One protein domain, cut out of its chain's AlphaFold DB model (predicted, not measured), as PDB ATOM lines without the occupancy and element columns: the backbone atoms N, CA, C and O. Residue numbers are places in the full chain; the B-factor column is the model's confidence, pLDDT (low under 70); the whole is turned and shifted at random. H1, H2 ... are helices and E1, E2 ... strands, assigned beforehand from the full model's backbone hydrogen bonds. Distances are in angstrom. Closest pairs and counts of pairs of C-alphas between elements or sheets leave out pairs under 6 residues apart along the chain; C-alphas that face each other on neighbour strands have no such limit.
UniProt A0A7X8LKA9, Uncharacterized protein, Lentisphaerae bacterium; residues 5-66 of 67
ATOM      1  N   ARG A   5     -26.172  54.495 -26.618       55.91
ATOM      2  CA  ARG A   5     -26.408  55.138 -27.915       55.91
ATOM      3  C   ARG A   5     -26.064  56.613 -27.743       55.91
ATOM      4  O   ARG A   5     -26.716  57.302 -26.968       55.91
ATOM      5  N   GLU A   6     -25.032  57.070 -28.440       53.94
ATOM      6  CA  GLU A   6     -24.678  58.487 -28.496       53.94
ATOM      7  C   GLU A   6     -25.547  59.191 -29.546       53.94
ATOM      8  O   GLU A   6     -25.518  58.843 -30.729       53.94
ATOM      9  N   THR A   7     -26.318  60.185 -29.116       48.19
ATOM     10  CA  THR A   7     -26.999  61.148 -29.992       48.19
ATOM     11  C   THR A   7     -26.891  62.526 -29.348       48.19
ATOM     12  O   THR A   7     -27.692  62.853 -28.481       48.19
ATOM     13  N   GLY A   8     -25.908  63.331 -29.766       54.69
ATOM     14  CA  GLY A   8     -25.677  64.669 -29.199       54.69
ATOM     15  C   GLY A   8     -25.179  64.653 -27.747       54.69
ATOM     16  O   GLY A   8     -24.865  63.589 -27.221       54.69
ATOM     17  N   GLU A   9     -25.090  65.833 -27.118       60.16
ATOM     18  CA  GLU A   9     -24.532  66.043 -25.760       60.16
ATOM     19  C   GLU A   9     -25.236  65.247 -24.638       60.16
ATOM     20  O   GLU A   9     -24.711  65.166 -23.530       60.16
ATOM     21  N   ASP A  10     -26.354  64.573 -24.928       56.38
ATOM     22  CA  ASP A  10     -27.089  63.731 -23.988       56.38
ATOM     23  C   ASP A  10     -26.870  62.237 -24.278       56.38
ATOM     24  O   ASP A  10     -27.538  61.609 -25.105       56.38
ATOM     25  N   SER A  11     -25.935  61.629 -23.547       66.81
ATOM     26  CA  SER A  11     -25.779  60.172 -23.531       66.81
ATOM     27  C   SER A  11     -26.922  59.522 -22.737       66.81
ATOM     28  O   SER A  11     -26.951  59.524 -21.506       66.81
ATOM     29  N   ILE A  12     -27.894  58.950 -23.449       71.19
ATOM     30  CA  ILE A  12     -28.972  58.178 -22.824       71.19
ATOM     31  C   ILE A  12     -28.431  56.788 -22.475       71.19
ATOM     32  O   ILE A  12     -27.974  56.035 -23.341       71.19
ATOM     33  N   TRP A  13     -28.519  56.420 -21.197       71.94
ATOM     34  CA  TRP A  13     -28.241  55.061 -20.742       71.94
ATOM     35  C   TRP A  13     -29.334  54.118 -21.246       71.94
ATOM     36  O   TRP A  13     -30.489  54.230 -20.833       71.94
ATOM     37  N   ALA A  14     -28.981  53.178 -22.127       79.00
ATOM     38  CA  ALA A  14     -29.889  52.125 -22.566       79.00
ATOM     39  C   ALA A  14     -29.512  50.780 -21.929       79.00
ATOM     40  O   ALA A  14     -28.338  50.427 -21.811       79.00
ATOM     41  N   ALA A  15     -30.530  50.015 -21.541       86.31
ATOM     42  CA  ALA A  15     -30.400  48.647 -21.061       86.31
ATOM     43  C   ALA A  15     -31.567  47.810 -21.591       86.31
ATOM     44  O   ALA A  15     -32.686  48.304 -21.754       86.31
ATOM     45  N   THR A  16     -31.317  46.536 -21.863       93.44
ATOM     46  CA  THR A  16     -32.377  45.577 -22.186       93.44
ATOM     47  C   THR A  16     -33.125  45.155 -20.918       93.44
ATOM     48  O   THR A  16     -32.571  45.175 -19.818       93.44
ATOM     49  N   ASN A  17     -34.365  44.676 -21.062       95.94
ATOM     50  CA  ASN A  17     -35.128  44.125 -19.931       95.94
ATOM     51  C   ASN A  17     -34.364  43.009 -19.198       95.94
ATOM     52  O   ASN A  17     -34.461  42.892 -17.980       95.94
ATOM     53  N   HIS A  18     -33.581  42.206 -19.927       95.88
ATOM     54  CA  HIS A  18     -32.770  41.148 -19.330       95.88
ATOM     55  C   HIS A  18     -31.586  41.702 -18.522       95.88
ATOM     56  O   HIS A  18     -31.289  41.193 -17.444       95.88
ATOM     57  N   GLU A  19     -30.935  42.771 -18.986       94.00
ATOM     58  CA  GLU A  19     -29.863  43.440 -18.232       94.00
ATOM     59  C   GLU A  19     -30.392  44.077 -16.943       94.00
ATOM     60  O   GLU A  19     -29.772  43.940 -15.892       94.00
ATOM     61  N   ILE A  20     -31.574  44.698 -16.991       94.50
ATOM     62  CA  ILE A  20     -32.231  45.235 -15.791       94.50
ATOM     63  C   ILE A  20     -32.571  44.097 -14.824       94.50
ATOM     64  O   ILE A  20     -32.252  44.171 -13.638       94.50
ATOM     65  N   TYR A  21     -33.180  43.023 -15.331       97.19
ATOM     66  CA  TYR A  21     -33.551  41.866 -14.520       97.19
ATOM     67  C   TYR A  21     -32.336  41.235 -13.831       97.19
ATOM     68  O   TYR A  21     -32.349  41.031 -12.619       97.19
ATOM     69  N   THR A  22     -31.264  40.973 -14.579       96.81
ATOM     70  CA  THR A  22     -30.045  40.359 -14.034       96.81
ATOM     71  C   THR A  22     -29.344  41.258 -13.018       96.81
ATOM     72  O   THR A  22     -28.868  40.752 -12.003       96.81
ATOM     73  N   TYR A  23     -29.339  42.579 -13.223       97.06
ATOM     74  CA  TYR A  23     -28.810  43.529 -12.241       97.06
ATOM     75  C   TYR A  23     -29.618  43.525 -10.935       97.06
ATOM     76  O   TYR A  23     -29.044  43.456  -9.848       97.06
ATOM     77  N   VAL A  24     -30.951  43.545 -11.027       97.19
ATOM     78  CA  VAL A  24     -31.834  43.496  -9.849       97.19
ATOM     79  C   VAL A  24     -31.669  42.177  -9.092       97.19
ATOM     80  O   VAL A  24     -31.583  42.178  -7.864       97.19
ATOM     81  N   GLU A  25     -31.572  41.051  -9.797       98.38
ATOM     82  CA  GLU A  25     -31.300  39.756  -9.168       98.38
ATOM     83  C   GLU A  25     -29.910  39.711  -8.518       98.38
ATOM     84  O   GLU A  25     -29.762  39.139  -7.438       98.38
ATOM     85  N   ALA A  26     -28.898  40.356  -9.107       98.25
ATOM     86  CA  ALA A  26     -27.585  40.472  -8.480       98.25
ATOM     87  C   ALA A  26     -27.639  41.284  -7.176       98.25
ATOM     88  O   ALA A  26     -27.075  40.865  -6.166       98.25
ATOM     89  N   GLN A  27     -28.381  42.395  -7.169       97.75
ATOM     90  CA  GLN A  27     -28.557  43.236  -5.984       97.75
ATOM     91  C   GLN A  27     -29.287  42.497  -4.851       97.75
ATOM     92  O   GLN A  27     -28.869  42.573  -3.696       97.75
ATOM     93  N   LYS A  28     -30.336  41.723  -5.159       97.94
ATOM     94  CA  LYS A  28     -31.065  40.917  -4.157       97.94
ATOM     95  C   LYS A  28     -30.221  39.814  -3.519       97.94
ATOM     96  O   LYS A  28     -30.563  39.336  -2.442       97.94
ATOM     97  N   ARG A  29     -29.152  39.377  -4.190       98.31
ATOM     98  CA  ARG A  29     -28.254  38.314  -3.716       98.31
ATOM     99  C   ARG A  29     -27.154  38.813  -2.780       98.31
ATOM    100  O   ARG A  29     -26.367  37.988  -2.319       98.31
ATOM    101  N   LEU A  30     -27.080  40.117  -2.510       98.25
ATOM    102  CA  LEU A  30     -26.177  40.661  -1.500       98.25
ATOM    103  C   LEU A  30     -26.443  40.016  -0.135       98.25
ATOM    104  O   LEU A  30     -27.589  39.869   0.289       98.25
ATOM    105  N   VAL A  31     -25.368  39.648   0.554       98.31
ATOM    106  CA  VAL A  31     -25.420  39.032   1.879       98.31
ATOM    107  C   VAL A  31     -24.895  40.037   2.890       98.31
ATOM    108  O   VAL A  31     -23.734  40.435   2.825       98.31
ATOM    109  N   PHE A  32     -25.747  40.441   3.824       97.44
ATOM    110  CA  PHE A  32     -25.402  41.401   4.868       97.44
ATOM    111  C   PHE A  32     -25.105  40.687   6.185       97.44
ATOM    112  O   PHE A  32     -25.720  39.666   6.508       97.44
ATOM    113  N   ALA A  33     -24.188  41.250   6.968       96.81
ATOM    114  CA  ALA A  33     -24.086  40.918   8.383       96.81
ATOM    115  C   ALA A  33     -25.377  41.321   9.117       96.81
ATOM    116  O   ALA A  33     -26.098  42.222   8.686       96.81
ATOM    117  N   ALA A  34     -25.668  40.669  10.246       96.19
ATOM    118  CA  ALA A  34     -26.891  40.924  11.011       96.19
ATOM    119  C   ALA A  34     -26.997  42.374  11.526       96.19
ATOM    120  O   ALA A  34     -28.101  42.878  11.712       96.19
ATOM    121  N   ASP A  35     -25.859  43.037  11.737       95.12
ATOM    122  CA  ASP A  35     -25.754  44.440  12.151       95.12
ATOM    123  C   ASP A  35     -25.585  45.416  10.972       95.12
ATOM    124  O   ASP A  35     -25.404  46.611  11.189       95.12
ATOM    125  N   ALA A  36     -25.626  44.915   9.731       93.19
ATOM    126  CA  ALA A  36     -25.379  45.666   8.501       93.19
ATOM    127  C   ALA A  36     -24.016  46.393   8.440       93.19
ATOM    128  O   ALA A  36     -23.842  47.283   7.612       93.19
ATOM    129  N   SER A  37     -23.029  45.990   9.248       95.12
ATOM    130  CA  SER A  37     -21.665  46.546   9.205       95.12
ATOM    131  C   SER A  37     -20.853  46.059   8.002       95.12
ATOM    132  O   SER A  37     -19.853  46.661   7.624       95.12
ATOM    133  N   ILE A  38     -21.262  44.947   7.387       96.38
ATOM    134  CA  ILE A  38     -20.561  44.297   6.279       96.38
ATOM    135  C   ILE A  38     -21.575  43.855   5.237       96.38
ATOM    136  O   ILE A  38     -22.643  43.332   5.576       96.38
ATOM    137  N   VAL A  39     -21.198  43.986   3.969       98.00
ATOM    138  CA  VAL A  39     -21.900  43.370   2.845       98.00
ATOM    139  C   VAL A  39     -20.938  42.544   1.999       98.00
ATOM    140  O   VAL A  39     -19.835  42.982   1.682       98.00
ATOM    141  N   HIS A  40     -21.366  41.345   1.620       98.31
ATOM    142  CA  HIS A  40     -20.702  40.492   0.644       98.31
ATOM    143  C   HIS A  40     -21.552  40.389  -0.625       98.31
ATOM    144  O   HIS A  40     -22.747  40.092  -0.564       98.31
ATOM    145  N   ASN A  41     -20.927  40.598  -1.779       98.44
ATOM    146  CA  ASN A  41     -21.521  40.365  -3.084       98.44
ATOM    147  C   ASN A  41     -21.042  39.019  -3.652       98.44
ATOM    148  O   ASN A  41     -19.948  38.955  -4.204       98.44
ATOM    149  N   PRO A  42     -21.857  37.949  -3.608       98.19
ATOM    150  CA  PRO A  42     -21.471  36.642  -4.144       98.19
ATOM    151  C   PRO A  42     -21.592  36.555  -5.675       98.19
ATOM    152  O   PRO A  42     -21.475  35.471  -6.252       98.19
ATOM    153  N   THR A  43     -21.928  37.653  -6.355       98.31
ATOM    154  CA  THR A  43     -22.217  37.666  -7.791       98.31
ATOM    155  C   THR A  43     -21.029  38.169  -8.605       98.31
ATOM    156  O   THR A  43     -20.111  38.796  -8.087       98.31
ATOM    157  N   ALA A  44     -21.060  37.910  -9.912       97.38
ATOM    158  CA  ALA A  44     -20.054  38.386 -10.860       97.38
ATOM    159  C   ALA A  44     -20.355  39.804 -11.395       97.38
ATOM    160  O   ALA A  44     -19.821  40.207 -12.427       97.38
ATOM    161  N   THR A  45     -21.252  40.549 -10.749       97.06
ATOM    162  CA  THR A  45     -21.716  41.861 -11.211       97.06
ATOM    163  C   THR A  45     -21.513  42.883 -10.108       97.06
ATOM    164  O   THR A  45     -21.970  42.675  -8.988       97.06
ATOM    165  N   THR A  46     -20.844  43.993 -10.419       97.88
ATOM    166  CA  THR A  46     -20.776  45.136  -9.506       97.88
ATOM    167  C   THR A  46     -22.172  45.712  -9.316       97.88
ATOM    168  O   THR A  46     -22.837  46.054 -10.297       97.88
ATOM    169  N   VAL A  47     -22.600  45.837  -8.066       97.81
ATOM    170  CA  VAL A  47     -23.902  46.401  -7.700       97.81
ATOM    171  C   VAL A  47     -23.713  47.653  -6.867       97.81
ATOM    172  O   VAL A  47     -22.739  47.786  -6.132       97.81
ATOM    173  N   TRP A  48     -24.656  48.576  -6.986       96.94
ATOM    174  CA  TRP A  48     -24.662  49.825  -6.240       96.94
ATOM    175  C   TRP A  48     -25.770  49.805  -5.192       96.94
ATOM    176  O   TRP A  48     -26.904  49.398  -5.476       96.94
ATOM    177  N   ILE A  49     -25.433  50.253  -3.987       96.00
ATOM    178  CA  ILE A  49     -26.357  50.427  -2.863       96.00
ATOM    179  C   ILE A  49     -26.195  51.826  -2.267       96.00
ATOM    180  O   ILE A  49     -25.154  52.458  -2.430       96.00
ATOM    181  N   GLY A  50     -27.224  52.316  -1.582       95.44
ATOM    182  CA  GLY A  50     -27.131  53.545  -0.799       95.44
ATOM    183  C   GLY A  50     -26.663  53.236   0.618       95.44
ATOM    184  O   GLY A  50     -27.311  52.452   1.311       95.44
ATOM    185  N   VAL A  51     -25.572  53.860   1.051       94.62
ATOM    186  CA  VAL A  51     -25.039  53.751   2.416       94.62
ATOM    187  C   VAL A  51     -24.950  55.165   2.964       94.62
ATOM    188  O   VAL A  51     -24.240  55.996   2.411       94.62
ATOM    189  N   ASN A  52     -25.734  55.473   4.000       92.56
ATOM    190  CA  ASN A  52     -25.809  56.818   4.590       92.56
ATOM    191  C   ASN A  52     -26.097  57.944   3.572       92.56
ATOM    192  O   ASN A  52     -25.612  59.061   3.714       92.56
ATOM    193  N   GLY A  53     -26.899  57.650   2.544       92.94
ATOM    194  CA  GLY A  53     -27.242  58.601   1.479       92.94
ATOM    195  C   GLY A  53     -26.238  58.660   0.325       92.94
ATOM    196  O   GLY A  53     -26.555  59.255  -0.701       92.94
ATOM    197  N   GLU A  54     -25.090  57.990   0.443       94.38
ATOM    198  CA  GLU A  54     -24.051  57.975  -0.584       94.38
ATOM    199  C   GLU A  54     -24.088  56.685  -1.424       94.38
ATOM    200  O   GLU A  54     -24.239  55.580  -0.881       94.38
ATOM    201  N   PRO A  55     -23.941  56.784  -2.758       95.56
ATOM    202  CA  PRO A  55     -23.864  55.620  -3.628       95.56
ATOM    203  C   PRO A  55     -22.545  54.872  -3.403       95.56
ATOM    204  O   PRO A  55     -21.459  55.383  -3.670       95.56
ATOM    205  N   THR A  56     -22.646  53.624  -2.956       96.00
ATOM    206  CA  THR A  56     -21.508  52.733  -2.709       96.00
ATOM    207  C   THR A  56     -21.537  51.567  -3.690       96.00
ATOM    208  O   THR A  56     -22.531  50.842  -3.779       96.00
ATOM    209  N   ALA A  57     -20.442  51.381  -4.427       97.06
ATOM    210  CA  ALA A  57     -20.252  50.243  -5.319       97.06
ATOM    211  C   ALA A  57     -19.698  49.043  -4.548       97.06
ATOM    212  O   ALA A  57     -18.704  49.173  -3.838       97.06
ATOM    213  N   ILE A  58     -20.309  47.878  -4.743       97.88
ATOM    214  CA  ILE A  58     -19.841  46.590  -4.235       97.88
ATOM    215  C   ILE A  58     -19.472  45.731  -5.441       97.88
ATOM    216  O   ILE A  58     -20.340  45.303  -6.211       97.88
ATOM    217  N   GLY A  59     -18.179  45.519  -5.638       98.25
ATOM    218  CA  GLY A  59     -17.606  44.777  -6.747       98.25
ATOM    219  C   GLY A  59     -18.025  43.311  -6.783       98.25
ATOM    220  O   GLY A  59     -18.579  42.755  -5.835       98.25
ATOM    221  N   ALA A  60     -17.762  42.674  -7.920       97.81
ATOM    222  CA  ALA A  60     -17.976  41.245  -8.096       97.81
ATOM    223  C   ALA A  60     -17.141  40.430  -7.094       97.81
ATOM    224  O   ALA A  60     -15.941  40.669  -6.966       97.81
ATOM    225  N   ALA A  61     -17.762  39.454  -6.424       97.88
ATOM    226  CA  ALA A  61     -17.143  38.631  -5.375       97.88
ATOM    227  C   ALA A  61     -16.524  39.431  -4.204       97.88
ATOM    228  O   ALA A  61     -15.742  38.880  -3.426       97.88
ATOM    229  N   GLU A  62     -16.851  40.718  -4.068       98.31
ATOM    230  CA  GLU A  62     -16.247  41.606  -3.079       98.31
ATOM    231  C   GLU A  62     -16.988  41.551  -1.738       98.31
ATOM    232  O   GLU A  62     -18.199  41.326  -1.674       98.31
ATOM    233  N   THR A  63     -16.253  41.793  -0.653       98.00
ATOM    234  CA  THR A  63     -16.809  42.060   0.676       98.00
ATOM    235  C   THR A  63     -16.357  43.438   1.134       98.00
ATOM    236  O   THR A  63     -15.158  43.713   1.160       98.00
ATOM    237  N   VAL A  64     -17.304  44.285   1.529       97.31
ATOM    238  CA  VAL A  64     -17.061  45.680   1.909       97.31
ATOM    239  C   VAL A  64     -17.569  45.927   3.326       97.31
ATOM    240  O   VAL A  64     -18.645  45.466   3.703       97.31
ATOM    241  N   GLN A  65     -16.785  46.673   4.104       96.19
ATOM    242  CA  GLN A  65     -17.195  47.221   5.397       96.19
ATOM    243  C   GLN A  65     -18.020  48.487   5.159       96.19
ATOM    244  O   GLN A  65     -17.535  49.440   4.542       96.19
ATOM    245  N   LEU A  66     -19.254  48.488   5.643       91.75
ATOM    246  CA  LEU A  66     -20.165  49.619   5.599       91.75
ATOM    247  C   LEU A  66     -19.881  50.495   6.828       91.75
ATOM    248  O   LEU A  66     -20.001  50.037   7.962       91.75
TER     249      LEU A  66
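What this domain is: This is residues 5 to 66 of the 67 residues of an uncharacterized protein of Lentisphaerae bacterium (UniProt A0A7X8LKA9). The model is a long, loose shape: helix H1 runs along the long axis, a small turned-back arm of E1 and E2 sits beyond its first end, and two small two-stranded sheets make a head at its other end, E4 with E5 beside the last part of H1 and E3 with E6 farther along, beyond the end of the helix. The later part of H1, residues 23 to 28, lies close to E4, while residues 6 to 12 and 15 to 21 stick out free of the rest. The printed part has 62 residues with one named helix and six named strands, in the order E1 E2 H1 E3 E4 E5 E6; the class is mixed, helices and strands, and both sheets of the head are antiparallel. The whole is loose, with a radius of gyration of the C-alphas of 14.2 A, and elongated, spanning 45 by 24 by 14 A.

How they stand to each other: E1, residues 5 to 7, and E2, residues 10 to 13, meet only at a point, where C-alphas 6 and 11 face each other at 5.4 A. A tight link leads from E2 to H1, residues 17 to 28, in which every O i to N i+4 pair is within hydrogen-bond range. E1 is apart from H1. After H1, residues 31 to 32 pair, antiparallel, with residues 39 to 40 of E3, which is residues 38 to 40. E4, residues 47 to 51, and E5, residues 54 to 58, form a hairpin: they are antiparallel at 143 degrees, with N 49 and O 56 3.0 A apart and N 56 and O 49 2.8 A apart, both within hydrogen-bond range. The closest C-alphas of H1 and E4 are those of Gln 27 and Val 47, 5.9 A apart. E6, residues 63 to 65, is the antiparallel neighbour of E3 at 166 degrees, with N 39 and O 64 within hydrogen-bond range at 3.0 A. The closest C-alphas of E5 and E6 are those of Ile 58 and Val 64, 6.8 A apart. E4 and E6 are apart.

Where its parts are: E1 begins with C-alpha 5 at (-26.408, 55.138, -27.915). H1 is 16.6 A from first to last C-alpha and ends with C-alpha 28 at (-31.065, 40.917, -4.157). E4 measures 12.6 A and E5 12.7 A. E6 ends with C-alpha 65 at (-17.195, 47.221, 5.397).

The domain as a whole: The two C-alphas farthest apart are those of Gly 8 and Ala 34, at 46.7 A. Without the free stretches the body has 48 residues and a radius of gyration of 11.0 A. The printed part has no cut and no long link. The mean pLDDT of the printed part is 90.8, with residues 5 to 11 under 70.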